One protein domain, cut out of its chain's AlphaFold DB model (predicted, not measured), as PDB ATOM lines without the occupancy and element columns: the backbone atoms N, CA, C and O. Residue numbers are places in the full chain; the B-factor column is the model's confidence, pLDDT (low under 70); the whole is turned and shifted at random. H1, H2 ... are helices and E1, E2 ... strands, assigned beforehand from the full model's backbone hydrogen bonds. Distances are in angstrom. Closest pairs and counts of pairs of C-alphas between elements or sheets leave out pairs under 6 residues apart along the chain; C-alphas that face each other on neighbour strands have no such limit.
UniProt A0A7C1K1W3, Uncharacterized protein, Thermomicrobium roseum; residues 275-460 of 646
ATOM      1  N   GLU A 275     -27.773  10.795  -8.563       79.75
ATOM      2  CA  GLU A 275     -26.754  10.390  -7.603       79.75
ATOM      3  C   GLU A 275     -27.303  10.593  -6.191       79.75
ATOM      4  O   GLU A 275     -27.676  11.699  -5.796       79.75
ATOM      5  N   SER A 276     -27.413   9.502  -5.437       76.88
ATOM      6  CA  SER A 276     -27.955   9.539  -4.086       76.88
ATOM      7  C   SER A 276     -27.020  10.303  -3.156       76.88
ATOM      8  O   SER A 276     -25.874   9.904  -2.958       76.88
ATOM      9  N   MET A 277     -27.539  11.328  -2.486       73.69
ATOM     10  CA  MET A 277     -26.868  11.882  -1.313       73.69
ATOM     11  C   MET A 277     -27.006  10.887  -0.150       73.69
ATOM     12  O   MET A 277     -27.927  10.062  -0.138       73.69
ATOM     13  N   THR A 278     -26.082  10.922   0.813       63.22
ATOM     14  CA  THR A 278     -26.012   9.972   1.935       63.22
ATOM     15  C   THR A 278     -27.377   9.762   2.597       63.22
ATOM     16  O   THR A 278     -28.005  10.705   3.077       63.22
ATOM     17  N   HIS A 279     -27.845   8.514   2.628       63.47
ATOM     18  CA  HIS A 279     -29.104   8.149   3.269       63.47
ATOM     19  C   HIS A 279     -28.877   7.819   4.742       63.47
ATOM     20  O   HIS A 279     -28.251   6.814   5.075       63.47
ATOM     21  N   TRP A 280     -29.423   8.651   5.627       67.94
ATOM     22  CA  TRP A 280     -29.485   8.348   7.053       67.94
ATOM     23  C   TRP A 280     -30.712   7.486   7.349       67.94
ATOM     24  O   TRP A 280     -31.782   7.680   6.771       67.94
ATOM     25  N   LEU A 281     -30.583   6.542   8.283       73.62
ATOM     26  CA  LEU A 281     -31.745   5.805   8.775       73.62
ATOM     27  C   LEU A 281     -32.714   6.791   9.461       73.62
ATOM     28  O   LEU A 281     -32.269   7.553  10.317       73.62
ATOM     29  N   PRO A 282     -34.032   6.757   9.181       73.81
ATOM     30  CA  PRO A 282     -35.001   7.709   9.751       73.81
ATOM     31  C   PRO A 282     -34.992   7.790  11.286       73.81
ATOM     32  O   PRO A 282     -35.276   8.823  11.892       73.81
ATOM     33  N   ILE A 283     -34.632   6.682  11.929       82.25
ATOM     34  CA  ILE A 283     -34.503   6.542  13.380       82.25
ATOM     35  C   ILE A 283     -33.388   7.402  13.988       82.25
ATOM     36  O   ILE A 283     -33.480   7.767  15.157       82.25
ATOM     37  N   VAL A 284     -32.374   7.784  13.206       83.56
ATOM     38  CA  VAL A 284     -31.266   8.651  13.633       83.56
ATOM     39  C   VAL A 284     -31.803   9.984  14.145       83.56
ATOM     40  O   VAL A 284     -31.417  10.429  15.221       83.56
ATOM     41  N   THR A 285     -32.779  10.567  13.451       88.06
ATOM     42  CA  THR A 285     -33.409  11.828  13.861       88.06
ATOM     43  C   THR A 285     -34.171  11.702  15.175       88.06
ATOM     44  O   THR A 285     -34.181  12.625  15.989       88.06
ATOM     45  N   LEU A 286     -34.782  10.542  15.427       89.69
ATOM     46  CA  LEU A 286     -35.447  10.256  16.699       89.69
ATOM     47  C   LEU A 286     -34.425  10.085  17.834       89.69
ATOM     48  O   LEU A 286     -34.643  10.601  18.929       89.69
ATOM     49  N   LEU A 287     -33.292   9.429  17.573       88.25
ATOM     50  CA  LEU A 287     -32.186   9.306  18.529       88.25
ATOM     51  C   LEU A 287     -31.536  10.662  18.840       88.25
ATOM     52  O   LEU A 287     -31.233  10.952  19.999       88.25
ATOM     53  N   ASP A 288     -31.372  11.522  17.839       88.44
ATOM     54  CA  ASP A 288     -30.875  12.887  18.014       88.44
ATOM     55  C   ASP A 288     -31.862  13.753  18.806       88.44
ATOM     56  O   ASP A 288     -31.456  14.499  19.699       88.44
ATOM     57  N   LEU A 289     -33.167  13.600  18.573       90.50
ATOM     58  CA  LEU A 289     -34.200  14.250  19.381       90.50
ATOM     59  C   LEU A 289     -34.111  13.821  20.857       90.50
ATOM     60  O   LEU A 289     -34.163  14.672  21.747       90.50
ATOM     61  N   LEU A 290     -33.921  12.526  21.137       89.94
ATOM     62  CA  LEU A 290     -33.700  12.028  22.503       89.94
ATOM     63  C   LEU A 290     -32.390  12.554  23.101       89.94
ATOM     64  O   LEU A 290     -32.346  12.897  24.283       89.94
ATOM     65  N   SER A 291     -31.339  12.675  22.293       87.06
ATOM     66  CA  SER A 291     -30.045  13.227  22.708       87.06
ATOM     67  C   SER A 291     -30.169  14.699  23.105       87.06
ATOM     68  O   SER A 291     -29.653  15.108  24.150       87.06
ATOM     69  N   LEU A 292     -30.931  15.479  22.329       86.88
ATOM     70  CA  LEU A 292     -31.276  16.862  22.653       86.88
ATOM     71  C   LEU A 292     -32.034  16.941  23.985       86.88
ATOM     72  O   LEU A 292     -31.653  17.729  24.851       86.88
ATOM     73  N   LEU A 293     -33.056  16.106  24.189       86.81
ATOM     74  CA  LEU A 293     -33.817  16.073  25.445       86.81
ATOM     75  C   LEU A 293     -32.949  15.662  26.641       86.81
ATOM     76  O   LEU A 293     -33.068  16.251  27.714       86.81
ATOM     77  N   ALA A 294     -32.042  14.699  26.470       82.56
ATOM     78  CA  ALA A 294     -31.122  14.263  27.520       82.56
ATOM     79  C   ALA A 294     -30.141  15.376  27.909       82.56
ATOM     80  O   ALA A 294     -29.763  15.502  29.076       82.56
ATOM     81  N   ARG A 295     -29.733  16.213  26.950       80.44
ATOM     82  CA  ARG A 295     -28.929  17.413  27.209       80.44
ATOM     83  C   ARG A 295     -29.722  18.467  27.981       80.44
ATOM     84  O   ARG A 295     -29.284  18.856  29.058       80.44
ATOM     85  N   VAL A 296     -30.913  18.834  27.500       77.75
ATOM     86  CA  VAL A 296     -31.799  19.804  28.176       77.75
ATOM     87  C   VAL A 296     -32.112  19.354  29.606       77.75
ATOM     88  O   VAL A 296     -32.086  20.156  30.537       77.75
ATOM     89  N   HIS A 297     -32.341  18.055  29.810       75.12
ATOM     90  CA  HIS A 297     -32.578  17.477  31.131       75.12
ATOM     91  C   HIS A 297     -31.370  17.620  32.074       75.12
ATOM     92  O   HIS A 297     -31.553  17.920  33.253       75.12
ATOM     93  N   ARG A 298     -30.141  17.439  31.566       71.75
ATOM     94  CA  ARG A 298     -28.900  17.635  32.340       71.75
ATOM     95  C   ARG A 298     -28.683  19.103  32.712       71.75
ATOM     96  O   ARG A 298     -28.332  19.390  33.852       71.75
ATOM     97  N   GLU A 299     -28.914  20.011  31.768       68.50
ATOM     98  CA  GLU A 299     -28.709  21.457  31.940       68.50
ATOM     99  C   GLU A 299     -29.762  22.075  32.882       68.50
ATOM    100  O   GLU A 299     -29.409  22.838  33.779       68.50
ATOM    101  N   SER A 300     -31.028  21.648  32.785       60.09
ATOM    102  CA  SER A 300     -32.118  22.091  33.678       60.09
ATOM    103  C   SER A 300     -31.858  21.771  35.157       60.09
ATOM    104  O   SER A 300     -32.397  22.426  36.044       60.09
ATOM    105  N   GLY A 301     -31.051  20.744  35.444       50.62
ATOM    106  CA  GLY A 301     -30.697  20.338  36.803       50.62
ATOM    107  C   GLY A 301     -29.458  21.031  37.378       50.62
ATOM    108  O   GLY A 301     -29.074  20.692  38.500       50.62
ATOM    109  N   ALA A 302     -28.793  21.919  36.626       44.50
ATOM    110  CA  ALA A 302     -27.477  22.455  36.977       44.50
ATOM    111  C   ALA A 302     -27.486  23.864  37.601       44.50
ATOM    112  O   ALA A 302     -26.628  24.113  38.443       44.50
ATOM    113  N   ALA A 303     -28.417  24.769  37.272       35.97
ATOM    114  CA  ALA A 303     -28.470  26.096  37.901       35.97
ATOM    115  C   ALA A 303     -29.779  26.845  37.609       35.97
ATOM    116  O   ALA A 303     -30.288  26.818  36.492       35.97
ATOM    117  N   GLY A 304     -30.269  27.593  38.601       36.53
ATOM    118  CA  GLY A 304     -31.280  28.629  38.421       36.53
ATOM    119  C   GLY A 304     -30.720  29.855  37.699       36.53
ATOM    120  O   GLY A 304     -30.511  30.891  38.324       36.53
ATOM    121  N   SER A 305     -30.507  29.755  36.388       32.53
ATOM    122  CA  SER A 305     -30.350  30.932  35.532       32.53
ATOM    123  C   SER A 305     -31.625  31.142  34.726       32.53
ATOM    124  O   SER A 305     -31.856  30.506  33.698       32.53
ATOM    125  N   ALA A 306     -32.463  32.049  35.221       37.75
ATOM    126  CA  ALA A 306     -33.449  32.721  34.399       37.75
ATOM    127  C   ALA A 306     -32.726  33.443  33.247       37.75
ATOM    128  O   ALA A 306     -31.794  34.205  33.486       37.75
ATOM    129  N   GLY A 307     -33.188  33.204  32.019       39.25
ATOM    130  CA  GLY A 307     -32.949  34.062  30.860       39.25
ATOM    131  C   GLY A 307     -31.583  33.941  30.184       39.25
ATOM    132  O   GLY A 307     -30.680  34.725  30.453       39.25
ATOM    133  N   SER A 308     -31.472  33.086  29.168       32.62
ATOM    134  CA  SER A 308     -30.603  33.398  28.027       32.62
ATOM    135  C   SER A 308     -31.236  32.950  26.713       32.62
ATOM    136  O   SER A 308     -31.999  31.992  26.663       32.62
ATOM    137  N   SER A 309     -30.977  33.731  25.666       39.38
ATOM    138  CA  SER A 309     -31.658  33.694  24.372       39.38
ATOM    139  C   SER A 309     -31.472  32.386  23.588       39.38
ATOM    140  O   SER A 309     -30.422  31.751  23.640       39.38
ATOM    141  N   THR A 310     -32.448  32.063  22.731       49.62
ATOM    142  CA  THR A 310     -32.473  30.867  21.868       49.62
ATOM    143  C   THR A 310     -31.319  30.753  20.860       49.62
ATOM    144  O   THR A 310     -31.187  29.713  20.220       49.62
ATOM    145  N   LYS A 311     -30.513  31.805  20.649       43.00
ATOM    146  CA  LYS A 311     -29.393  31.783  19.689       43.00
ATOM    147  C   LYS A 311     -28.124  31.147  20.268       43.00
ATOM    148  O   LYS A 311     -27.477  30.380  19.559       43.00
ATOM    149  N   ASP A 312     -27.812  31.392  21.543       48.97
ATOM    150  CA  ASP A 312     -26.639  30.794  22.207       48.97
ATOM    151  C   ASP A 312     -26.817  29.289  22.451       48.97
ATOM    152  O   ASP A 312     -25.862  28.511  22.360       48.97
ATOM    153  N   ASP A 313     -28.058  28.850  22.672       54.72
ATOM    154  CA  ASP A 313     -28.385  27.440  22.892       54.72
ATOM    155  C   ASP A 313     -28.132  26.572  21.658       54.72
ATOM    156  O   ASP A 313     -27.740  25.411  21.795       54.72
ATOM    157  N   SER A 314     -28.325  27.123  20.455       52.19
ATOM    158  CA  SER A 314     -28.087  26.424  19.186       52.19
ATOM    159  C   SER A 314     -26.599  26.305  18.859       52.19
ATOM    160  O   SER A 314     -26.162  25.245  18.415       52.19
ATOM    161  N   ALA A 315     -25.798  27.335  19.152       52.12
ATOM    162  CA  ALA A 315     -24.342  27.278  19.001       52.12
ATOM    163  C   ALA A 315     -23.702  26.283  19.988       52.12
ATOM    164  O   ALA A 315     -22.845  25.489  19.603       52.12
ATOM    165  N   ARG A 316     -24.173  26.249  21.244       55.03
ATOM    166  CA  ARG A 316     -23.745  25.252  22.246       55.03
ATOM    167  C   ARG A 316     -24.233  23.835  21.934       55.03
ATOM    168  O   ARG A 316     -23.551  22.869  22.246       55.03
ATOM    169  N   ALA A 317     -25.400  23.685  21.313       55.94
ATOM    170  CA  ALA A 317     -25.895  22.387  20.853       55.94
ATOM    171  C   ALA A 317     -25.094  21.842  19.660       55.94
ATOM    172  O   ALA A 317     -24.900  20.633  19.541       55.94
ATOM    173  N   ALA A 318     -24.608  22.724  18.782       54.25
ATOM    174  CA  ALA A 318     -23.811  22.353  17.616       54.25
ATOM    175  C   ALA A 318     -22.426  21.780  17.985       54.25
ATOM    176  O   ALA A 318     -21.805  21.110  17.171       54.25
ATOM    177  N   THR A 319     -21.945  21.953  19.217       53.81
ATOM    178  CA  THR A 319     -20.712  21.290  19.685       53.81
ATOM    179  C   THR A 319     -20.961  19.899  20.283       53.81
ATOM    180  O   THR A 319     -20.011  19.186  20.611       53.81
ATOM    181  N   HIS A 320     -22.227  19.481  20.416       62.44
ATOM    182  CA  HIS A 320     -22.590  18.142  20.878       62.44
ATOM    183  C   HIS A 320     -22.354  17.098  19.777       62.44
ATOM    184  O   HIS A 320     -22.426  17.394  18.586       62.44
ATOM    185  N   ARG A 321     -22.099  15.848  20.174       63.91
ATOM    186  CA  ARG A 321     -22.049  14.720  19.236       63.91
ATOM    187  C   ARG A 321     -23.470  14.309  18.864       63.91
ATOM    188  O   ARG A 321     -24.268  14.025  19.755       63.91
ATOM    189  N   TRP A 322     -23.760  14.289  17.571       72.12
ATOM    190  CA  TRP A 322     -25.036  13.863  17.000       72.12
ATOM    191  C   TRP A 322     -24.821  12.569  16.227       72.12
ATOM    192  O   TRP A 322     -23.731  12.341  15.696       72.12
ATOM    193  N   PHE A 323     -25.845  11.729  16.164       69.94
ATOM    194  CA  PHE A 323     -25.838  10.549  15.311       69.94
ATOM    195  C   PHE A 323     -25.818  10.959  13.837       69.94
ATOM    196  O   PHE A 323     -25.059  10.386  13.057       69.94
ATOM    197  N   ARG A 324     -26.573  12.003  13.464       71.81
ATOM    198  CA  ARG A 324     -26.432  12.651  12.159       71.81
ATOM    199  C   ARG A 324     -25.272  13.641  12.196       71.81
ATOM    200  O   ARG A 324     -25.402  14.739  12.738       71.81
ATOM    201  N   HIS A 325     -24.134  13.268  11.618       64.62
ATOM    202  CA  HIS A 325     -22.970  14.149  11.548       64.62
ATOM    203  C   HIS A 325     -22.754  14.670  10.130       64.62
ATOM    204  O   HIS A 325     -22.066  14.052   9.325       64.62
ATOM    205  N   GLU A 326     -23.341  15.831   9.847       69.56
ATOM    206  CA  GLU A 326     -23.106  16.583   8.616       69.56
ATOM    207  C   GLU A 326     -22.771  18.037   8.997       69.56
ATOM    208  O   GLU A 326     -23.678  18.832   9.269       69.56
ATOM    209  N   PRO A 327     -21.472  18.390   9.111       64.12
ATOM    210  CA  PRO A 327     -21.034  19.665   9.694       64.12
ATOM    211  C   PRO A 327     -21.626  20.906   9.013       64.12
ATOM    212  O   PRO A 327     -21.911  21.902   9.675       64.12
ATOM    213  N   SER A 328     -21.851  20.839   7.700       67.62
ATOM    214  CA  SER A 328     -22.409  21.929   6.890       67.62
ATOM    215  C   SER A 328     -23.887  22.223   7.179       67.62
ATOM    216  O   SER A 328     -24.338  23.345   6.958       67.62
ATOM    217  N   GLU A 329     -24.650  21.251   7.691       73.81
ATOM    218  CA  GLU A 329     -26.098  21.372   7.925       73.81
ATOM    219  C   GLU A 329     -26.472  21.433   9.418       73.81
ATOM    220  O   GLU A 329     -27.641  21.624   9.770       73.81
ATOM    221  N   GLN A 330     -25.490  21.317  10.315       78.56
ATOM    222  CA  GLN A 330     -25.718  21.064  11.736       78.56
ATOM    223  C   GLN A 330     -26.551  22.145  12.443       78.56
ATOM    224  O   GLN A 330     -27.439  21.821  13.231       78.56
ATOM    225  N   ALA A 331     -26.315  23.428  12.149       79.25
ATOM    226  CA  ALA A 331     -27.069  24.522  12.767       79.25
ATOM    227  C   ALA A 331     -28.567  24.470  12.410       79.25
ATOM    228  O   ALA A 331     -29.420  24.601  13.289       79.25
ATOM    229  N   LEU A 332     -28.884  24.221  11.134       82.19
ATOM    230  CA  LEU A 332     -30.264  24.112  10.649       82.19
ATOM    231  C   LEU A 332     -30.952  22.861  11.206       82.19
ATOM    232  O   LEU A 332     -32.129  22.908  11.566       82.19
ATOM    233  N   TYR A 333     -30.215  21.758  11.312       86.19
ATOM    234  CA  TYR A 333     -30.723  20.512  11.876       86.19
ATOM    235  C   TYR A 333     -31.073  20.649  13.364       86.19
ATOM    236  O   TYR A 333     -32.158  20.248  13.792       86.19
ATOM    237  N   VAL A 334     -30.215  21.295  14.157       84.75
ATOM    238  CA  VAL A 334     -30.510  21.585  15.568       84.75
ATOM    239  C   VAL A 334     -31.723  22.509  15.704       84.75
ATOM    240  O   VAL A 334     -32.583  22.251  16.549       84.75
ATOM    241  N   GLU A 335     -31.828  23.559  14.883       85.75
ATOM    242  CA  GLU A 335     -32.995  24.456  14.873       85.75
ATOM    243  C   GLU A 335     -34.287  23.671  14.603       85.75
ATOM    244  O   GLU A 335     -35.296  23.845  15.298       85.75
ATOM    245  N   PHE A 336     -34.241  22.751  13.638       89.38
ATOM    246  CA  PHE A 336     -35.340  21.842  13.345       89.38
ATOM    247  C   PHE A 336     -35.710  20.973  14.554       89.38
ATOM    248  O   PHE A 336     -36.879  20.961  14.947       89.38
ATOM    249  N   LEU A 337     -34.747  20.306  15.195       90.19
ATOM    250  CA  LEU A 337     -35.013  19.462  16.366       90.19
ATOM    251  C   LEU A 337     -35.621  20.263  17.525       90.19
ATOM    252  O   LEU A 337     -36.610  19.828  18.118       90.19
ATOM    253  N   GLN A 338     -35.090  21.455  17.813       87.44
ATOM    254  CA  GLN A 338     -35.623  22.356  18.841       87.44
ATOM    255  C   GLN A 338     -37.067  22.783  18.542       87.44
ATOM    256  O   GLN A 338     -37.911  22.811  19.445       87.44
ATOM    257  N   ARG A 339     -37.378  23.096  17.279       88.62
ATOM    258  CA  ARG A 339     -38.747  23.406  16.847       88.62
ATOM    259  C   ARG A 339     -39.669  22.211  17.084       88.62
ATOM    260  O   ARG A 339     -40.736  22.378  17.673       88.62
ATOM    261  N   ILE A 340     -39.255  21.012  16.677       90.88
ATOM    262  CA  ILE A 340     -40.061  19.791  16.807       90.88
ATOM    263  C   ILE A 340     -40.351  19.456  18.275       90.88
ATOM    264  O   ILE A 340     -41.509  19.208  18.611       90.88
ATOM    265  N   VAL A 341     -39.361  19.502  19.177       89.44
ATOM    266  CA  VAL A 341     -39.602  19.192  20.603       89.44
ATOM    267  C   VAL A 341     -40.558  20.181  21.272       89.44
ATOM    268  O   VAL A 341     -41.344  19.771  22.129       89.44
ATOM    269  N   ARG A 342     -40.552  21.456  20.854       86.62
ATOM    270  CA  ARG A 342     -41.510  22.470  21.327       86.62
ATOM    271  C   ARG A 342     -42.917  22.209  20.795       86.62
ATOM    272  O   ARG A 342     -43.864  22.221  21.573       86.62
ATOM    273  N   VAL A 343     -43.059  21.911  19.502       86.44
ATOM    274  CA  VAL A 343     -44.362  21.590  18.884       86.44
ATOM    275  C   VAL A 343     -44.981  20.330  19.495       86.44
ATOM    276  O   VAL A 343     -46.185  20.285  19.739       86.44
ATOM    277  N   LEU A 344     -44.166  19.317  19.797       85.44
ATOM    278  CA  LEU A 344     -44.610  18.109  20.501       85.44
ATOM    279  C   LEU A 344     -44.925  18.363  21.990       85.44
ATOM    280  O   LEU A 344     -45.525  17.511  22.650       85.44
ATOM    281  N   GLY A 345     -44.538  19.523  22.527       82.50
ATOM    282  CA  GLY A 345     -44.688  19.876  23.937       82.50
ATOM    283  C   GLY A 345     -43.804  19.048  24.869       82.50
ATOM    284  O   GLY A 345     -44.163  18.857  26.023       82.50
ATOM    285  N   LEU A 346     -42.681  18.511  24.380       84.94
ATOM    286  CA  LEU A 346     -41.717  17.770  25.207       84.94
ATOM    287  C   LEU A 346     -40.853  18.716  26.050       84.94
ATOM    288  O   LEU A 346     -40.313  18.309  27.077       84.94
ATOM    289  N   VAL A 347     -40.750  19.975  25.624       82.75
ATOM    290  CA  VAL A 347     -40.068  21.059  26.332       82.75
ATOM    291  C   VAL A 347     -41.056  22.211  26.532       82.75
ATOM    292  O   VAL A 347     -41.725  22.615  25.579       82.75
ATOM    293  N   GLY A 348     -41.166  22.711  27.764       70.38
ATOM    294  CA  GLY A 348     -42.023  23.842  28.132       70.38
ATOM    295  C   GLY A 348     -41.449  25.205  27.720       70.38
ATOM    296  O   GLY A 348     -40.330  25.297  27.216       70.38
ATOM    297  N   SER A 349     -42.203  26.282  27.968       67.69
ATOM    298  CA  SER A 349     -41.780  27.667  27.677       67.69
ATOM    299  C   SER A 349     -40.492  28.067  28.398       67.69
ATOM    300  O   SER A 349     -39.676  28.785  27.834       67.69
ATOM    301  N   GLU A 350     -40.285  27.532  29.602       66.00
ATOM    302  CA  GLU A 350     -39.093  27.747  30.437       66.00
ATOM    303  C   GLU A 350     -37.873  26.922  29.988       66.00
ATOM    304  O   GLU A 350     -36.877  26.846  30.701       66.00
ATOM    305  N   GLY A 351     -37.954  26.219  28.852       68.81
ATOM    306  CA  GLY A 351     -36.854  25.393  28.347       68.81
ATOM    307  C   GLY A 351     -36.632  24.086  29.116       68.81
ATOM    308  O   GLY A 351     -35.636  23.411  28.887       68.81
ATOM    309  N   THR A 352     -37.554  23.692  29.998       76.00
ATOM    310  CA  THR A 352     -37.461  22.458  30.795       76.00
ATOM    311  C   THR A 352     -38.260  21.309  30.177       76.00
ATOM    312  O   THR A 352     -39.276  21.525  29.518       76.00
ATOM    313  N   VAL A 353     -37.811  20.064  30.382       79.12
ATOM    314  CA  VAL A 353     -38.504  18.865  29.870       79.12
ATOM    315  C   VAL A 353     -39.780  18.587  30.676       79.12
ATOM    316  O   VAL A 353     -39.713  18.405  31.894       79.12
ATOM    317  N   ASP A 354     -40.926  18.465  29.999       79.50
ATOM    318  CA  ASP A 354     -42.177  18.001  30.617       79.50
ATOM    319  C   ASP A 354     -42.081  16.495  30.891       79.50
ATOM    320  O   ASP A 354     -42.101  15.666  29.977       79.50
ATOM    321  N   ARG A 355     -41.970  16.124  32.171       78.12
ATOM    322  CA  ARG A 355     -41.736  14.733  32.592       78.12
ATOM    323  C   ARG A 355     -42.871  13.788  32.209       78.12
ATOM    324  O   ARG A 355     -42.594  12.650  31.835       78.12
ATOM    325  N   ALA A 356     -44.122  14.234  32.306       76.69
ATOM    326  CA  ALA A 356     -45.277  13.388  32.029       76.69
ATOM    327  C   ALA A 356     -45.374  13.106  30.528       76.69
ATOM    328  O   ALA A 356     -45.457  11.948  30.113       76.69
ATOM    329  N   ARG A 357     -45.265  14.157  29.705       81.00
ATOM    330  CA  ARG A 357     -45.276  14.025  28.242       81.00
ATOM    331  C   ARG A 357     -44.080  13.236  27.733       81.00
ATOM    332  O   ARG A 357     -44.244  12.399  26.850       81.00
ATOM    333  N   HIS A 358     -42.903  13.455  28.313       86.31
ATOM    334  CA  HIS A 358     -41.703  12.705  27.970       86.31
ATOM    335  C   HIS A 358     -41.835  11.212  28.311       86.31
ATOM    336  O   HIS A 358     -41.545  10.371  27.465       86.31
ATOM    337  N   ALA A 359     -42.354  10.858  29.491       83.62
ATOM    338  CA  ALA A 359     -42.613   9.459  29.839       83.62
ATOM    339  C   ALA A 359     -43.619   8.801  28.878       83.62
ATOM    340  O   ALA A 359     -43.407   7.675  28.433       83.62
ATOM    341  N   SER A 360     -44.693   9.507  28.504       83.19
ATOM    342  CA  SER A 360     -45.632   9.024  27.483       83.19
ATOM    343  C   SER A 360     -44.993   8.891  26.099       83.19
ATOM    344  O   SER A 360     -45.360   7.987  25.356       83.19
ATOM    345  N   TRP A 361     -44.055   9.771  25.746       89.38
ATOM    346  CA  TRP A 361     -43.328   9.734  24.477       89.38
ATOM    347  C   TRP A 361     -42.407   8.518  24.368       89.38
ATOM    348  O   TRP A 361     -42.407   7.851  23.333       89.38
ATOM    349  N   LEU A 362     -41.669   8.192  25.434       90.38
ATOM    350  CA  LEU A 362     -40.754   7.047  25.461       90.38
ATOM    351  C   LEU A 362     -41.467   5.696  25.302       90.38
ATOM    352  O   LEU A 362     -40.903   4.789  24.704       90.38
ATOM    353  N   ARG A 363     -42.720   5.585  25.765       89.25
ATOM    354  CA  ARG A 363     -43.544   4.368  25.620       89.25
ATOM    355  C   ARG A 363     -44.005   4.093  24.187       89.25
ATOM    356  O   ARG A 363     -44.518   3.014  23.904       89.25
ATOM    357  N   LEU A 364     -43.903   5.076  23.295       89.19
ATOM    358  CA  LEU A 364     -44.246   4.899  21.887       89.19
ATOM    359  C   LEU A 364     -43.132   4.129  21.182       89.19
ATOM    360  O   LEU A 364     -41.961   4.318  21.489       89.19
ATOM    361  N   SER A 365     -43.479   3.324  20.182       88.50
ATOM    362  CA  SER A 365     -42.482   2.741  19.284       88.50
ATOM    363  C   SER A 365     -41.865   3.818  18.380       88.50
ATOM    364  O   SER A 365     -42.493   4.846  18.108       88.50
ATOM    365  N   PHE A 366     -40.654   3.587  17.859       88.06
ATOM    366  CA  PHE A 366     -40.026   4.502  16.894       88.06
ATOM    367  C   PHE A 366     -40.921   4.831  15.679       88.06
ATOM    368  O   PHE A 366     -41.007   6.007  15.325       88.06
ATOM    369  N   PRO A 367     -41.657   3.871  15.076       88.38
ATOM    370  CA  PRO A 367     -42.658   4.178  14.052       88.38
ATOM    371  C   PRO A 367     -43.690   5.225  14.491       88.38
ATOM    372  O   PRO A 367     -43.922   6.217  13.794       88.38
ATOM    373  N   GLU A 368     -44.299   5.056  15.664       87.12
ATOM    374  CA  GLU A 368     -45.321   5.989  16.150       87.12
ATOM    375  C   GLU A 368     -44.725   7.365  16.495       87.12
ATOM    376  O   GLU A 368     -45.339   8.400  16.219       87.12
ATOM    377  N   GLN A 369     -43.491   7.403  17.008       90.25
ATOM    378  CA  GLN A 369     -42.738   8.648  17.165       90.25
ATOM    379  C   GLN A 369     -42.488   9.337  15.811       90.25
ATOM    380  O   GLN A 369     -42.699  10.545  15.698       90.25
ATOM    381  N   GLY A 370     -42.144   8.583  14.762       89.38
ATOM    382  CA  GLY A 370     -41.989   9.088  13.392       89.38
ATOM    383  C   GLY A 370     -43.267   9.722  12.829       89.38
ATOM    384  O   GLY A 370     -43.226  10.831  12.291       89.38
ATOM    385  N   ARG A 371     -44.433   9.091  13.031       88.25
ATOM    386  CA  ARG A 371     -45.740   9.668  12.643       88.25
ATOM    387  C   ARG A 371     -46.003  11.000  13.328       88.25
ATOM    388  O   ARG A 371     -46.487  11.945  12.699       88.25
ATOM    389  N   ARG A 372     -45.697  11.091  14.621       90.44
ATOM    390  CA  ARG A 372     -45.858  12.333  15.386       90.44
ATOM    391  C   ARG A 372     -44.858  13.401  14.957       90.44
ATOM    392  O   ARG A 372     -45.241  14.565  14.892       90.44
ATOM    393  N   LEU A 373     -43.638  13.013  14.592       91.12
ATOM    394  CA  LEU A 373     -42.625  13.919  14.056       91.12
ATOM    395  C   LEU A 373     -43.068  14.522  12.712       91.12
ATOM    396  O   LEU A 373     -43.002  15.739  12.555       91.12
ATOM    397  N   LEU A 374     -43.639  13.729  11.797       91.50
ATOM    398  CA  LEU A 374     -44.223  14.248  10.549       91.50
ATOM    399  C   LEU A 374     -45.413  15.193  10.805       91.50
ATOM    400  O   LEU A 374     -45.535  16.240  10.169       91.50
ATOM    401  N   ARG A 375     -46.288  14.865  11.767       87.88
ATOM    402  CA  ARG A 375     -47.387  15.766  12.169       87.88
ATOM    403  C   ARG A 375     -46.867  17.083  12.743       87.88
ATOM    404  O   ARG A 375     -47.445  18.126  12.448       87.88
ATOM    405  N   ALA A 376     -45.798  17.033  13.538       87.88
ATOM    406  CA  ALA A 376     -45.148  18.213  14.095       87.88
ATOM    407  C   ALA A 376     -44.446  19.048  13.014       87.88
ATOM    408  O   ALA A 376     -44.528  20.270  13.062       87.88
ATOM    409  N   TRP A 377     -43.831  18.417  12.009       90.44
ATOM    410  CA  TRP A 377     -43.269  19.114  10.845       90.44
ATOM    411  C   TRP A 377     -44.337  19.909  10.081       90.44
ATOM    412  O   TRP A 377     -44.122  21.064   9.731       90.44
ATOM    413  N   ARG A 378     -45.523  19.317   9.895       84.94
ATOM    414  CA  ARG A 378     -46.674  19.956   9.235       84.94
ATOM    415  C   ARG A 378     -47.295  21.097  10.051       84.94
ATOM    416  O   ARG A 378     -48.069  21.895   9.522       84.94
ATOM    417  N   PHE A 379     -47.036  21.149  11.355       81.12
ATOM    418  CA  PHE A 379     -47.653  22.125  12.239       81.12
ATOM    419  C   PHE A 379     -46.954  23.483  12.125       81.12
ATOM    420  O   PHE A 379     -45.808  23.662  12.525       81.12
ATOM    421  N   THR A 380     -47.694  24.467  11.628       79.31
ATOM    422  CA  THR A 380     -47.297  25.877  11.574       79.31
ATOM    423  C   THR A 380     -48.524  26.748  11.826       79.31
ATOM    424  O   THR A 380     -49.647  26.336  11.517       79.31
ATOM    425  N   LEU A 381     -48.326  27.917  12.439       68.88
ATOM    426  CA  LEU A 381     -49.391  28.894  12.696       68.88
ATOM    427  C   LEU A 381     -49.797  29.652  11.426       68.88
ATOM    428  O   LEU A 381     -50.915  30.150  11.355       68.88
ATOM    429  N   ASP A 382     -48.915  29.697  10.426       70.19
ATOM    430  CA  ASP A 382     -49.153  30.358   9.146       70.19
ATOM    431  C   ASP A 382     -50.019  29.466   8.229       70.19
ATOM    432  O   ASP A 382     -49.581  28.377   7.830       70.19
ATOM    433  N   PRO A 383     -51.247  29.890   7.867       63.84
ATOM    434  CA  PRO A 383     -52.128  29.107   7.003       63.84
ATOM    435  C   PRO A 383     -51.536  28.825   5.616       63.84
ATOM    436  O   PRO A 383     -51.794  27.754   5.065       63.84
ATOM    437  N   GLY A 384     -50.733  29.741   5.065       67.56
ATOM    438  CA  GLY A 384     -50.103  29.581   3.754       67.56
ATOM    439  C   GLY A 384     -49.037  28.490   3.775       67.56
ATOM    440  O   GLY A 384     -49.053  27.586   2.942       67.56
ATOM    441  N   GLN A 385     -48.175  28.502   4.794       74.19
ATOM    442  CA  GLN A 385     -47.155  27.462   4.978       74.19
ATOM    443  C   GLN A 385     -47.781  26.089   5.245       74.19
ATOM    444  O   GLN A 385     -47.273  25.068   4.783       74.19
ATOM    445  N   ARG A 386     -48.903  26.057   5.976       75.25
ATOM    446  CA  ARG A 386     -49.648  24.818   6.223       75.25
ATOM    447  C   ARG A 386     -50.234  24.258   4.927       75.25
ATOM    448  O   ARG A 386     -50.068  23.071   4.661       75.25
ATOM    449  N   ALA A 387     -50.873  25.103   4.119       71.75
ATOM    450  CA  ALA A 387     -51.426  24.709   2.825       71.75
ATOM    451  C   ALA A 387     -50.336  24.202   1.866       71.75
ATOM    452  O   ALA A 387     -50.535  23.203   1.172       71.75
ATOM    453  N   GLU A 388     -49.165  24.840   1.874       79.50
ATOM    454  CA  GLU A 388     -47.995  24.425   1.100       79.50
ATOM    455  C   GLU A 388     -47.479  23.045   1.533       79.50
ATOM    456  O   GLU A 388     -47.320  22.161   0.690       79.50
ATOM    457  N   ALA A 389     -47.299  22.818   2.837       83.00
ATOM    458  CA  ALA A 389     -46.903  21.518   3.376       83.00
ATOM    459  C   ALA A 389     -47.934  20.421   3.045       83.00
ATOM    460  O   ALA A 389     -47.564  19.326   2.616       83.00
ATOM    461  N   ASP A 390     -49.231  20.716   3.180       80.75
ATOM    462  CA  ASP A 390     -50.314  19.795   2.816       80.75
ATOM    463  C   ASP A 390     -50.343  19.499   1.308       80.75
ATOM    464  O   ASP A 390     -50.699  18.390   0.905       80.75
ATOM    465  N   ARG A 391     -49.988  20.462   0.450       84.19
ATOM    466  CA  ARG A 391     -49.852  20.242  -0.997       84.19
ATOM    467  C   ARG A 391     -48.670  19.327  -1.299       84.19
ATOM    468  O   ARG A 391     -48.876  18.324  -1.971       84.19
ATOM    469  N   ILE A 392     -47.490  19.604  -0.741       88.94
ATOM    470  CA  ILE A 392     -46.293  18.768  -0.922       88.94
ATOM    471  C   ILE A 392     -46.585  17.322  -0.508       88.94
ATOM    472  O   ILE A 392     -46.382  16.407  -1.300       88.94
ATOM    473  N   LEU A 393     -47.134  17.093   0.692       89.88
ATOM    474  CA  LEU A 393     -47.447  15.739   1.166       89.88
ATOM    475  C   LEU A 393     -48.495  15.030   0.292       89.88
ATOM    476  O   LEU A 393     -48.424  13.813   0.126       89.88
ATOM    477  N   ARG A 394     -49.461  15.762  -0.281       86.75
ATOM    478  CA  ARG A 394     -50.424  15.201  -1.243       86.75
ATOM    479  C   ARG A 394     -49.759  14.822  -2.560       86.75
ATOM    480  O   ARG A 394     -50.023  13.728  -3.048       86.75
ATOM    481  N   THR A 395     -48.879  15.666  -3.094       86.44
ATOM    482  CA  THR A 395     -48.107  15.344  -4.299       86.44
ATOM    483  C   THR A 395     -47.257  14.102  -4.061       86.44
ATOM    484  O   THR A 395     -47.359  13.153  -4.830       86.44
ATOM    485  N   LEU A 396     -46.515  14.038  -2.950       90.50
ATOM    486  CA  LEU A 396     -45.688  12.880  -2.590       90.50
ATOM    487  C   LEU A 396     -46.488  11.576  -2.465       90.50
ATOM    488  O   LEU A 396     -45.986  10.520  -2.830       90.50
ATOM    489  N   ARG A 397     -47.743  11.639  -1.998       89.06
ATOM    490  CA  ARG A 397     -48.651  10.477  -1.957       89.06
ATOM    491  C   ARG A 397     -49.043   9.946  -3.337       89.06
ATOM    492  O   ARG A 397     -49.485   8.809  -3.426       89.06
ATOM    493  N   SER A 398     -48.932  10.767  -4.377       84.31
ATOM    494  CA  SER A 398     -49.267  10.382  -5.753       84.31
ATOM    495  C   SER A 398     -48.073   9.848  -6.550       84.31
ATOM    496  O   SER A 398     -48.260   9.381  -7.670       84.31
ATOM    497  N   LEU A 399     -46.858   9.932  -6.000       86.25
ATOM    498  CA  LEU A 399     -45.636   9.501  -6.675       86.25
ATOM    499  C   LEU A 399     -45.417   7.994  -6.534       86.25
ATOM    500  O   LEU A 399     -45.817   7.383  -5.539       86.25
ATOM    501  N   ALA A 400     -44.722   7.404  -7.505       85.31
ATOM    502  CA  ALA A 400     -44.262   6.031  -7.396       85.31
ATOM    503  C   ALA A 400     -43.193   5.921  -6.296       85.31
ATOM    504  O   ALA A 400     -42.275   6.741  -6.193       85.31
ATOM    505  N   ILE A 401     -43.331   4.897  -5.453       85.19
ATOM    506  CA  ILE A 401     -42.382   4.609  -4.372       85.19
ATOM    507  C   ILE A 401     -41.028   4.242  -4.991       85.19
ATOM    508  O   ILE A 401     -40.974   3.644  -6.064       85.19
ATOM    509  N   ASP A 402     -39.937   4.626  -4.330       83.06
ATOM    510  CA  ASP A 402     -38.563   4.339  -4.755       83.06
ATOM    511  C   ASP A 402     -38.179   4.850  -6.162       83.06
ATOM    512  O   ASP A 402     -37.139   4.473  -6.703       83.06
ATOM    513  N   THR A 403     -38.953   5.789  -6.712       89.31
ATOM    514  CA  THR A 403     -38.673   6.459  -7.989       89.31
ATOM    515  C   THR A 403     -38.175   7.888  -7.756       89.31
ATOM    516  O   THR A 403     -38.638   8.570  -6.836       89.31
ATOM    517  N   TRP A 404     -37.205   8.335  -8.558       91.50
ATOM    518  CA  TRP A 404     -36.647   9.685  -8.469       91.50
ATOM    519  C   TRP A 404     -37.504  10.698  -9.226       91.50
ATOM    520  O   TRP A 404     -37.994  10.421 -10.320       91.50
ATOM    521  N   TYR A 405     -37.633  11.889  -8.649       90.69
ATOM    522  CA  TYR A 405     -38.341  13.035  -9.211       90.69
ATOM    523  C   TYR A 405     -37.558  14.313  -8.923       90.69
ATOM    524  O   TYR A 405     -36.928  14.438  -7.869       90.69
ATOM    525  N   GLU A 406     -37.637  15.303  -9.805       88.44
ATOM    526  CA  GLU A 406     -37.083  16.623  -9.500       88.44
ATOM    527  C   GLU A 406     -37.887  17.316  -8.396       88.44
ATOM    528  O   GLU A 406     -39.119  17.406  -8.448       88.44
ATOM    529  N   TRP A 407     -37.193  17.875  -7.402       88.50
ATOM    530  CA  TRP A 407     -37.851  18.567  -6.293       88.50
ATOM    531  C   TRP A 407     -38.658  19.784  -6.761       88.50
ATOM    532  O   TRP A 407     -39.755  20.040  -6.263       88.50
ATOM    533  N   ALA A 408     -38.152  20.494  -7.773       81.81
ATOM    534  CA  ALA A 408     -38.825  21.641  -8.374       81.81
ATOM    535  C   ALA A 408     -40.193  21.281  -8.984       81.81
ATOM    536  O   ALA A 408     -41.111  22.101  -8.946       81.81
ATOM    537  N   ALA A 409     -40.359  20.053  -9.487       79.94
ATOM    538  CA  ALA A 409     -41.633  19.566 -10.011       79.94
ATOM    539  C   ALA A 409     -42.642  19.237  -8.893       79.94
ATOM    540  O   ALA A 409     -43.849  19.316  -9.107       79.94
ATOM    541  N   ILE A 410     -42.170  18.907  -7.685       81.75
ATOM    542  CA  ILE A 410     -43.021  18.549  -6.536       81.75
ATOM    543  C   ILE A 410     -43.508  19.788  -5.786       81.75
ATOM    544  O   ILE A 410     -44.679  19.867  -5.404       81.75
ATOM    545  N   VAL A 411     -42.623  20.761  -5.567       78.31
ATOM    546  CA  VAL A 411     -42.985  22.024  -4.904       78.31
ATOM    547  C   VAL A 411     -43.643  22.998  -5.886       78.31
ATOM    548  O   VAL A 411     -44.243  23.982  -5.464       78.31
ATOM    549  N   GLY A 412     -43.625  22.717  -7.190       65.44
ATOM    550  CA  GLY A 412     -44.025  23.680  -8.216       65.44
ATOM    551  C   GLY A 412     -43.035  24.848  -8.302       65.44
ATOM    552  O   GLY A 412     -42.209  25.066  -7.407       65.44
ATOM    553  N   HIS A 413     -43.075  25.600  -9.397       48.12
ATOM    554  CA  HIS A 413     -42.198  26.757  -9.543       48.12
ATOM    555  C   HIS A 413     -42.669  27.937  -8.662       48.12
ATOM    556  O   HIS A 413     -43.850  28.252  -8.579       48.12
ATOM    557  N   ARG A 414     -41.679  28.524  -7.966       45.34
ATOM    558  CA  ARG A 414     -41.598  29.808  -7.228       45.34
ATOM    559  C   ARG A 414     -42.856  30.367  -6.518       45.34
ATOM    560  O   ARG A 414     -43.740  30.903  -7.173       45.34
ATOM    561  N   PRO A 415     -42.828  30.538  -5.178       40.59
ATOM    562  CA  PRO A 415     -43.456  31.700  -4.553       40.59
ATOM    563  C   PRO A 415     -42.668  32.971  -4.918       40.59
ATOM    564  O   PRO A 415     -41.441  33.010  -4.818       40.59
ATOM    565  N   LEU A 416     -43.377  34.019  -5.340       43.03
ATOM    566  CA  LEU A 416     -42.822  35.273  -5.872       43.03
ATOM    567  C   LEU A 416     -42.374  36.293  -4.803       43.03
ATOM    568  O   LEU A 416     -42.154  37.455  -5.125       43.03
ATOM    569  N   SER A 417     -42.165  35.889  -3.543       36.38
ATOM    570  CA  SER A 417     -41.680  36.813  -2.504       36.38
ATOM    571  C   SER A 417     -40.692  36.175  -1.519       36.38
ATOM    572  O   SER A 417     -41.023  35.212  -0.826       36.38
ATOM    573  N   GLY A 418     -39.508  36.790  -1.399       42.22
ATOM    574  CA  GLY A 418     -38.429  36.412  -0.474       42.22
ATOM    575  C   GLY A 418     -37.506  35.336  -1.046       42.22
ATOM    576  O   GLY A 418     -37.952  34.567  -1.879       42.22
ATOM    577  N   LYS A 419     -36.227  35.295  -0.625       39.22
ATOM    578  CA  LYS A 419     -35.192  34.342  -1.094       39.22
ATOM    579  C   LYS A 419     -35.713  32.881  -1.017       39.22
ATOM    580  O   LYS A 419     -35.594  32.272   0.049       39.22
ATOM    581  N   PRO A 420     -36.303  32.314  -2.090       48.81
ATOM    582  CA  PRO A 420     -37.201  31.159  -1.989       48.81
ATOM    583  C   PRO A 420     -36.463  29.824  -2.140       48.81
ATOM    584  O   PRO A 420     -36.898  28.810  -1.596       48.81
ATOM    585  N   GLU A 421     -35.302  29.847  -2.798       52.50
ATOM    586  CA  GLU A 421     -34.408  28.700  -2.991       52.50
ATOM    587  C   GLU A 421     -34.008  28.084  -1.643       52.50
ATOM    588  O   GLU A 421     -34.194  26.888  -1.422       52.50
ATOM    589  N   TYR A 422     -33.640  28.923  -0.666       61.38
ATOM    590  CA  TYR A 422     -33.314  28.474   0.689       61.38
ATOM    591  C   TYR A 422     -34.488  27.804   1.414       61.38
ATOM    592  O   TYR A 422     -34.272  26.927   2.249       61.38
ATOM    593  N   ARG A 423     -35.735  28.203   1.131       73.69
ATOM    594  CA  ARG A 423     -36.914  27.673   1.829       73.69
ATOM    595  C   ARG A 423     -37.350  26.327   1.263       73.69
ATOM    596  O   ARG A 423     -37.596  25.407   2.038       73.69
ATOM    597  N   HIS A 424     -37.428  26.191  -0.057       77.75
ATOM    598  CA  HIS A 424     -37.812  24.921  -0.678       77.75
ATOM    599  C   HIS A 424     -36.751  23.844  -0.461       77.75
ATOM    600  O   HIS A 424     -37.105  22.708  -0.145       77.75
ATOM    601  N   GLU A 425     -35.465  24.184  -0.555       81.62
ATOM    602  CA  GLU A 425     -34.402  23.248  -0.186       81.62
ATOM    603  C   GLU A 425     -34.485  22.853   1.286       81.62
ATOM    604  O   GLU A 425     -34.347  21.676   1.614       81.62
ATOM    605  N   ARG A 426     -34.766  23.811   2.180       86.06
ATOM    606  CA  ARG A 426     -34.971  23.519   3.602       86.06
ATOM    607  C   ARG A 426     -36.118  22.530   3.816       86.06
ATOM    608  O   ARG A 426     -35.962  21.627   4.628       86.06
ATOM    609  N   LEU A 427     -37.230  22.639   3.086       88.81
ATOM    610  CA  LEU A 427     -38.338  21.677   3.187       88.81
ATOM    611  C   LEU A 427     -37.922  20.267   2.743       88.81
ATOM    612  O   LEU A 427     -38.253  19.303   3.432       88.81
ATOM    613  N   ALA A 428     -37.164  20.139   1.647       89.44
ATOM    614  CA  ALA A 428     -36.618  18.848   1.223       89.44
ATOM    615  C   ALA A 428     -35.679  18.253   2.281       89.44
ATOM    616  O   ALA A 428     -35.791  17.071   2.598       89.44
ATOM    617  N   ARG A 429     -34.785  19.073   2.854       88.81
ATOM    618  CA  ARG A 429     -33.872  18.659   3.932       88.81
ATOM    619  C   ARG A 429     -34.636  18.210   5.169       88.81
ATOM    620  O   ARG A 429     -34.373  17.137   5.686       88.81
ATOM    621  N   GLU A 430     -35.626  18.977   5.612       90.88
ATOM    622  CA  GLU A 430     -36.434  18.610   6.776       90.88
ATOM    623  C   GLU A 430     -37.223  17.308   6.544       90.88
ATOM    624  O   GLU A 430     -37.292  16.475   7.444       90.88
ATOM    625  N   LEU A 431     -37.772  17.086   5.344       92.38
ATOM    626  CA  LEU A 431     -38.453  15.832   4.992       92.38
ATOM    627  C   LEU A 431     -37.495  14.639   4.877       92.38
ATOM    628  O   LEU A 431     -37.883  13.523   5.227       92.38
ATOM    629  N   ASP A 432     -36.258  14.866   4.442       90.50
ATOM    630  CA  ASP A 432     -35.160  13.895   4.508       90.50
ATOM    631  C   ASP A 432     -34.768  13.589   5.961       90.50
ATOM    632  O   ASP A 432     -34.612  12.432   6.344       90.50
ATOM    633  N   TRP A 433     -34.741  14.594   6.837       89.88
ATOM    634  CA  TRP A 433     -34.518  14.398   8.273       89.88
ATOM    635  C   TRP A 433     -35.642  13.585   8.919       89.88
ATOM    636  O   TRP A 433     -35.375  12.704   9.730       89.88
ATOM    637  N   VAL A 434     -36.902  13.804   8.538       90.69
ATOM    638  CA  VAL A 434     -38.027  12.952   8.980       90.69
ATOM    639  C   VAL A 434     -37.915  11.523   8.413       90.69
ATOM    640  O   VAL A 434     -38.503  10.584   8.960       90.69
ATOM    641  N   GLY A 435     -37.172  11.355   7.318       89.69
ATOM    642  CA  GLY A 435     -37.046  10.117   6.558       89.69
ATOM    643  C   GLY A 435     -38.176   9.892   5.555       89.69
ATOM    644  O   GLY A 435     -38.326   8.777   5.062       89.69
ATOM    645  N   VAL A 436     -39.001  10.907   5.258       91.69
ATOM    646  CA  VAL A 436     -40.047  10.808   4.223       91.69
ATOM    647  C   VAL A 436     -39.419  10.686   2.840       91.69
ATOM    648  O   VAL A 436     -39.890   9.911   2.004       91.69
ATOM    649  N   LEU A 437     -38.354  11.450   2.613       91.81
ATOM    650  CA  LEU A 437     -37.665  11.542   1.338       91.81
ATOM    651  C   LEU A 437     -36.207  11.124   1.476       91.81
ATOM    652  O   LEU A 437     -35.614  11.217   2.540       91.81
ATOM    653  N   ALA A 438     -35.655  10.683   0.363       89.88
ATOM    654  CA  ALA A 438     -34.242  10.537   0.091       89.88
ATOM    655  C   ALA A 438     -33.846  11.674  -0.857       89.88
ATOM    656  O   ALA A 438     -34.575  11.928  -1.817       89.88
ATOM    657  N   ARG A 439     -32.720  12.353  -0.610       90.38
ATOM    658  CA  ARG A 439     -32.193  13.400  -1.505       90.38
ATOM    659  C   ARG A 439     -31.152  12.833  -2.465       90.38
ATOM    660  O   ARG A 439     -30.398  11.931  -2.107       90.38
ATOM    661  N   GLY A 440     -31.103  13.391  -3.662       88.38
ATOM    662  CA  GLY A 440     -30.111  13.093  -4.684       88.38
ATOM    663  C   GLY A 440     -29.855  14.311  -5.564       88.38
ATOM    664  O   GLY A 440     -30.516  15.342  -5.418       88.38
ATOM    665  N   GLN A 441     -28.906  14.194  -6.480       87.56
ATOM    666  CA  GLN A 441     -28.641  15.204  -7.501       87.56
ATOM    667  C   GLN A 441     -28.827  14.603  -8.888       87.56
ATOM    668  O   GLN A 441     -28.428  13.468  -9.140       87.56
ATOM    669  N   THR A 442     -29.457  15.350  -9.788       84.44
ATOM    670  CA  THR A 442     -29.538  14.973 -11.202       84.44
ATOM    671  C   THR A 442     -28.181  15.159 -11.883       84.44
ATOM    672  O   THR A 442     -27.284  15.816 -11.356       84.44
ATOM    673  N   THR A 443     -28.046  14.654 -13.109       78.19
ATOM    674  CA  THR A 443     -26.876  14.914 -13.970       78.19
ATOM    675  C   THR A 443     -26.660  16.406 -14.259       78.19
ATOM    676  O   THR A 443     -25.536  16.817 -14.531       78.19
ATOM    677  N   ALA A 444     -27.713  17.223 -14.169       76.00
ATOM    678  CA  ALA A 444     -27.660  18.677 -14.307       76.00
ATOM    679  C   ALA A 444     -27.338  19.406 -12.984       76.00
ATOM    680  O   ALA A 444     -27.327  20.636 -12.951       76.00
ATOM    681  N   GLY A 445     -27.109  18.676 -11.885       77.38
ATOM    682  CA  GLY A 445     -26.845  19.238 -10.558       77.38
ATOM    683  C   GLY A 445     -28.086  19.785  -9.843       77.38
ATOM    684  O   GLY A 445     -27.957  20.478  -8.834       77.38
ATOM    685  N   THR A 446     -29.295  19.498 -10.339       83.00
ATOM    686  CA  THR A 446     -30.551  19.909  -9.691       83.00
ATOM    687  C   THR A 446     -30.935  18.937  -8.574       83.00
ATOM    688  O   THR A 446     -30.581  17.758  -8.599       83.00
ATOM    689  N   LEU A 447     -31.662  19.424  -7.561       86.88
ATOM    690  CA  LEU A 447     -32.096  18.598  -6.433       86.88
ATOM    691  C   LEU A 447     -33.173  17.594  -6.872       86.88
ATOM    692  O   LEU A 447     -34.283  17.978  -7.255       86.88
ATOM    693  N   ALA A 448     -32.863  16.310  -6.731       90.06
ATOM    694  CA  ALA A 448     -33.787  15.201  -6.909       90.06
ATOM    695  C   ALA A 448     -34.226  14.637  -5.555       90.06
ATOM    696  O   ALA A 448     -33.480  14.663  -4.570       90.06
ATOM    697  N   VAL A 449     -35.441  14.097  -5.500       92.31
ATOM    698  CA  VAL A 449     -35.955  13.392  -4.327       92.31
ATOM    699  C   VAL A 449     -36.632  12.087  -4.708       92.31
ATOM    700  O   VAL A 449     -37.138  11.921  -5.815       92.31
ATOM    701  N   ARG A 450     -36.677  11.171  -3.747       91.94
ATOM    702  CA  ARG A 450     -37.356   9.882  -3.854       91.94
ATOM    703  C   ARG A 450     -38.099   9.585  -2.561       91.94
ATOM    704  O   ARG A 450     -37.549   9.799  -1.483       91.94
ATOM    705  N   VAL A 451     -39.332   9.088  -2.642       92.06
ATOM    706  CA  VAL A 451     -40.076   8.650  -1.447       92.06
ATOM    707  C   VAL A 451     -39.459   7.354  -0.932       92.06
ATOM    708  O   VAL A 451     -39.406   6.371  -1.668       92.06
ATOM    709  N   THR A 452     -38.997   7.351   0.322       90.00
ATOM    710  CA  THR A 452     -38.373   6.165   0.932       90.00
ATOM    711  C   THR A 452     -39.434   5.137   1.352       90.00
ATOM    712  O   THR A 452     -40.600   5.501   1.538       90.00
ATOM    713  N   PRO A 453     -39.066   3.872   1.628       88.88
ATOM    714  CA  PRO A 453     -39.998   2.894   2.193       88.88
ATOM    715  C   PRO A 453     -40.637   3.343   3.520       88.88
ATOM    716  O   PRO A 453     -41.824   3.103   3.752       88.88
ATOM    717  N   TRP A 454     -39.871   4.031   4.374       88.50
ATOM    718  CA  TRP A 454     -40.366   4.631   5.620       88.50
ATOM    719  C   TRP A 454     -41.325   5.789   5.350       88.50
ATOM    720  O   TRP A 454     -42.390   5.872   5.963       88.50
ATOM    721  N   GLY A 455     -40.991   6.646   4.386       90.19
ATOM    722  CA  GLY A 455     -41.850   7.727   3.922       90.19
ATOM    723  C   GLY A 455     -43.168   7.227   3.356       90.19
ATOM    724  O   GLY A 455     -44.219   7.734   3.734       90.19
ATOM    725  N   ALA A 456     -43.141   6.183   2.529       89.81
ATOM    726  CA  ALA A 456     -44.337   5.554   1.984       89.81
ATOM    727  C   ALA A 456     -45.275   5.064   3.100       89.81
ATOM    728  O   ALA A 456     -46.480   5.313   3.052       89.81
ATOM    729  N   TRP A 457     -44.731   4.444   4.151       89.88
ATOM    730  CA  TRP A 457     -45.513   4.068   5.330       89.88
ATOM    731  C   TRP A 457     -46.058   5.283   6.102       89.88
ATOM    732  O   TRP A 457     -47.250   5.335   6.411       89.88
ATOM    733  N   LEU A 458     -45.227   6.297   6.375       89.25
ATOM    734  CA  LEU A 458     -45.656   7.528   7.057       89.25
ATOM    735  C   LEU A 458     -46.767   8.269   6.301       89.25
ATOM    736  O   LEU A 458     -47.658   8.862   6.917       89.25
ATOM    737  N   LEU A 459     -46.715   8.237   4.971       89.50
ATOM    738  CA  LEU A 459     -47.689   8.859   4.082       89.50
ATOM    739  C   LEU A 459     -48.981   8.041   3.939       89.50
ATOM    740  O   LEU A 459     -49.961   8.595   3.434       89.50
ATOM    741  N   GLY A 460     -49.004   6.794   4.419       86.56
ATOM    742  CA  GLY A 460     -50.144   5.878   4.328       86.56
ATOM    743  C   GLY A 460     -50.227   5.094   3.015       86.56
ATOM    744  O   GLY A 460     -51.278   4.540   2.718       86.56
TER     745      GLY A 460
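Overview. This is residues 275 to 460 of the 646 residues of an uncharacterized protein of Thermomicrobium roseum (UniProt A0A7C1K1W3). A small three-stranded sheet, E1, E3 and E2, lies near one end of the domain with H8 over one face, while H1, H2 and H3 form a crossed group toward the other end. H5 lies between these two parts, and H4 is set off beyond it. The printed part has 186 residues, with nine named helices and three named strands in the order H1 H2 H3 H4 H5 H6 E1 H7 H8 E2 E3 H9. The sheet runs E1, E3, E2, antiparallel throughout; the class is mostly helix. The whole is compact, with a radius of gyration of the C-alphas of 17.2 A and spans of 53 by 36 by 32 A.

Along the chain. Find C-alpha 404 at (-36.647, 9.685, -8.469), where E1, residues 404 to 406, begins. E3 is residues 447 to 451 and E2 residues 437 to 442, 15.3 A long. H8 is residues 421 to 434, 20.1 A; H7 is 407 to 411, H6 383 to 397, 21.0 A, and H9 453 to 459, ending at C-alpha 459, (-47.689, 8.859, 4.082). H5 is residues 366 to 378, 18.5 A, and H4 355 to 362. From C-alpha 283 at (-34.503, 6.542, 13.380), H1 runs 25.7 A to residue 300; H2 is 310 to 318 and H3 330 to 343, 20.0 A.

Arrangement. In the sheet, look for N 405 and O 449, 2.9 A, between E1 and E3, and N 440 and O 448, 2.8 A, in the hairpin E2 and E3. E1, H7, H8 and E2 make a split strand-helix-strand unit, two strands running the same way with E3 between them, and its crossover is right-handed. H8 makes two layers with the sheet: it lies over E2 at a height of 8.4 A, along the strands. H7 is at the sheet's level; H6 and H9 only graze it. The hub, H5, touches five helices, among them H8, at a shallow tilt of 20 degrees, opposite ways, with C-alphas 374 and 434 closest at 6.5 A. H3 touches H5, about perpendicular at 87 degrees, C-alphas 343 and 376 closest at 5.9 A. H3 also touches H1, C-alphas 289 and 337 at 6.1 A, and H2, C-alphas 318 and 331 at 6.2 A. H4 touches no helix. Every O i to N i+4 pair is within hydrogen-bond range in H1 and H3 to H9; H2 has 3 of 5.

Size, cuts and confidence. The C-alphas farthest apart, of Gly 304 and Thr 443, are 54.3 A apart. The printed part has no cut; the links H2 to H3 and H3 to H4 are long. Mean pLDDT of the printed part is 76.8, with 48 residues under 70, among them 299 to 321 and 412 to 422.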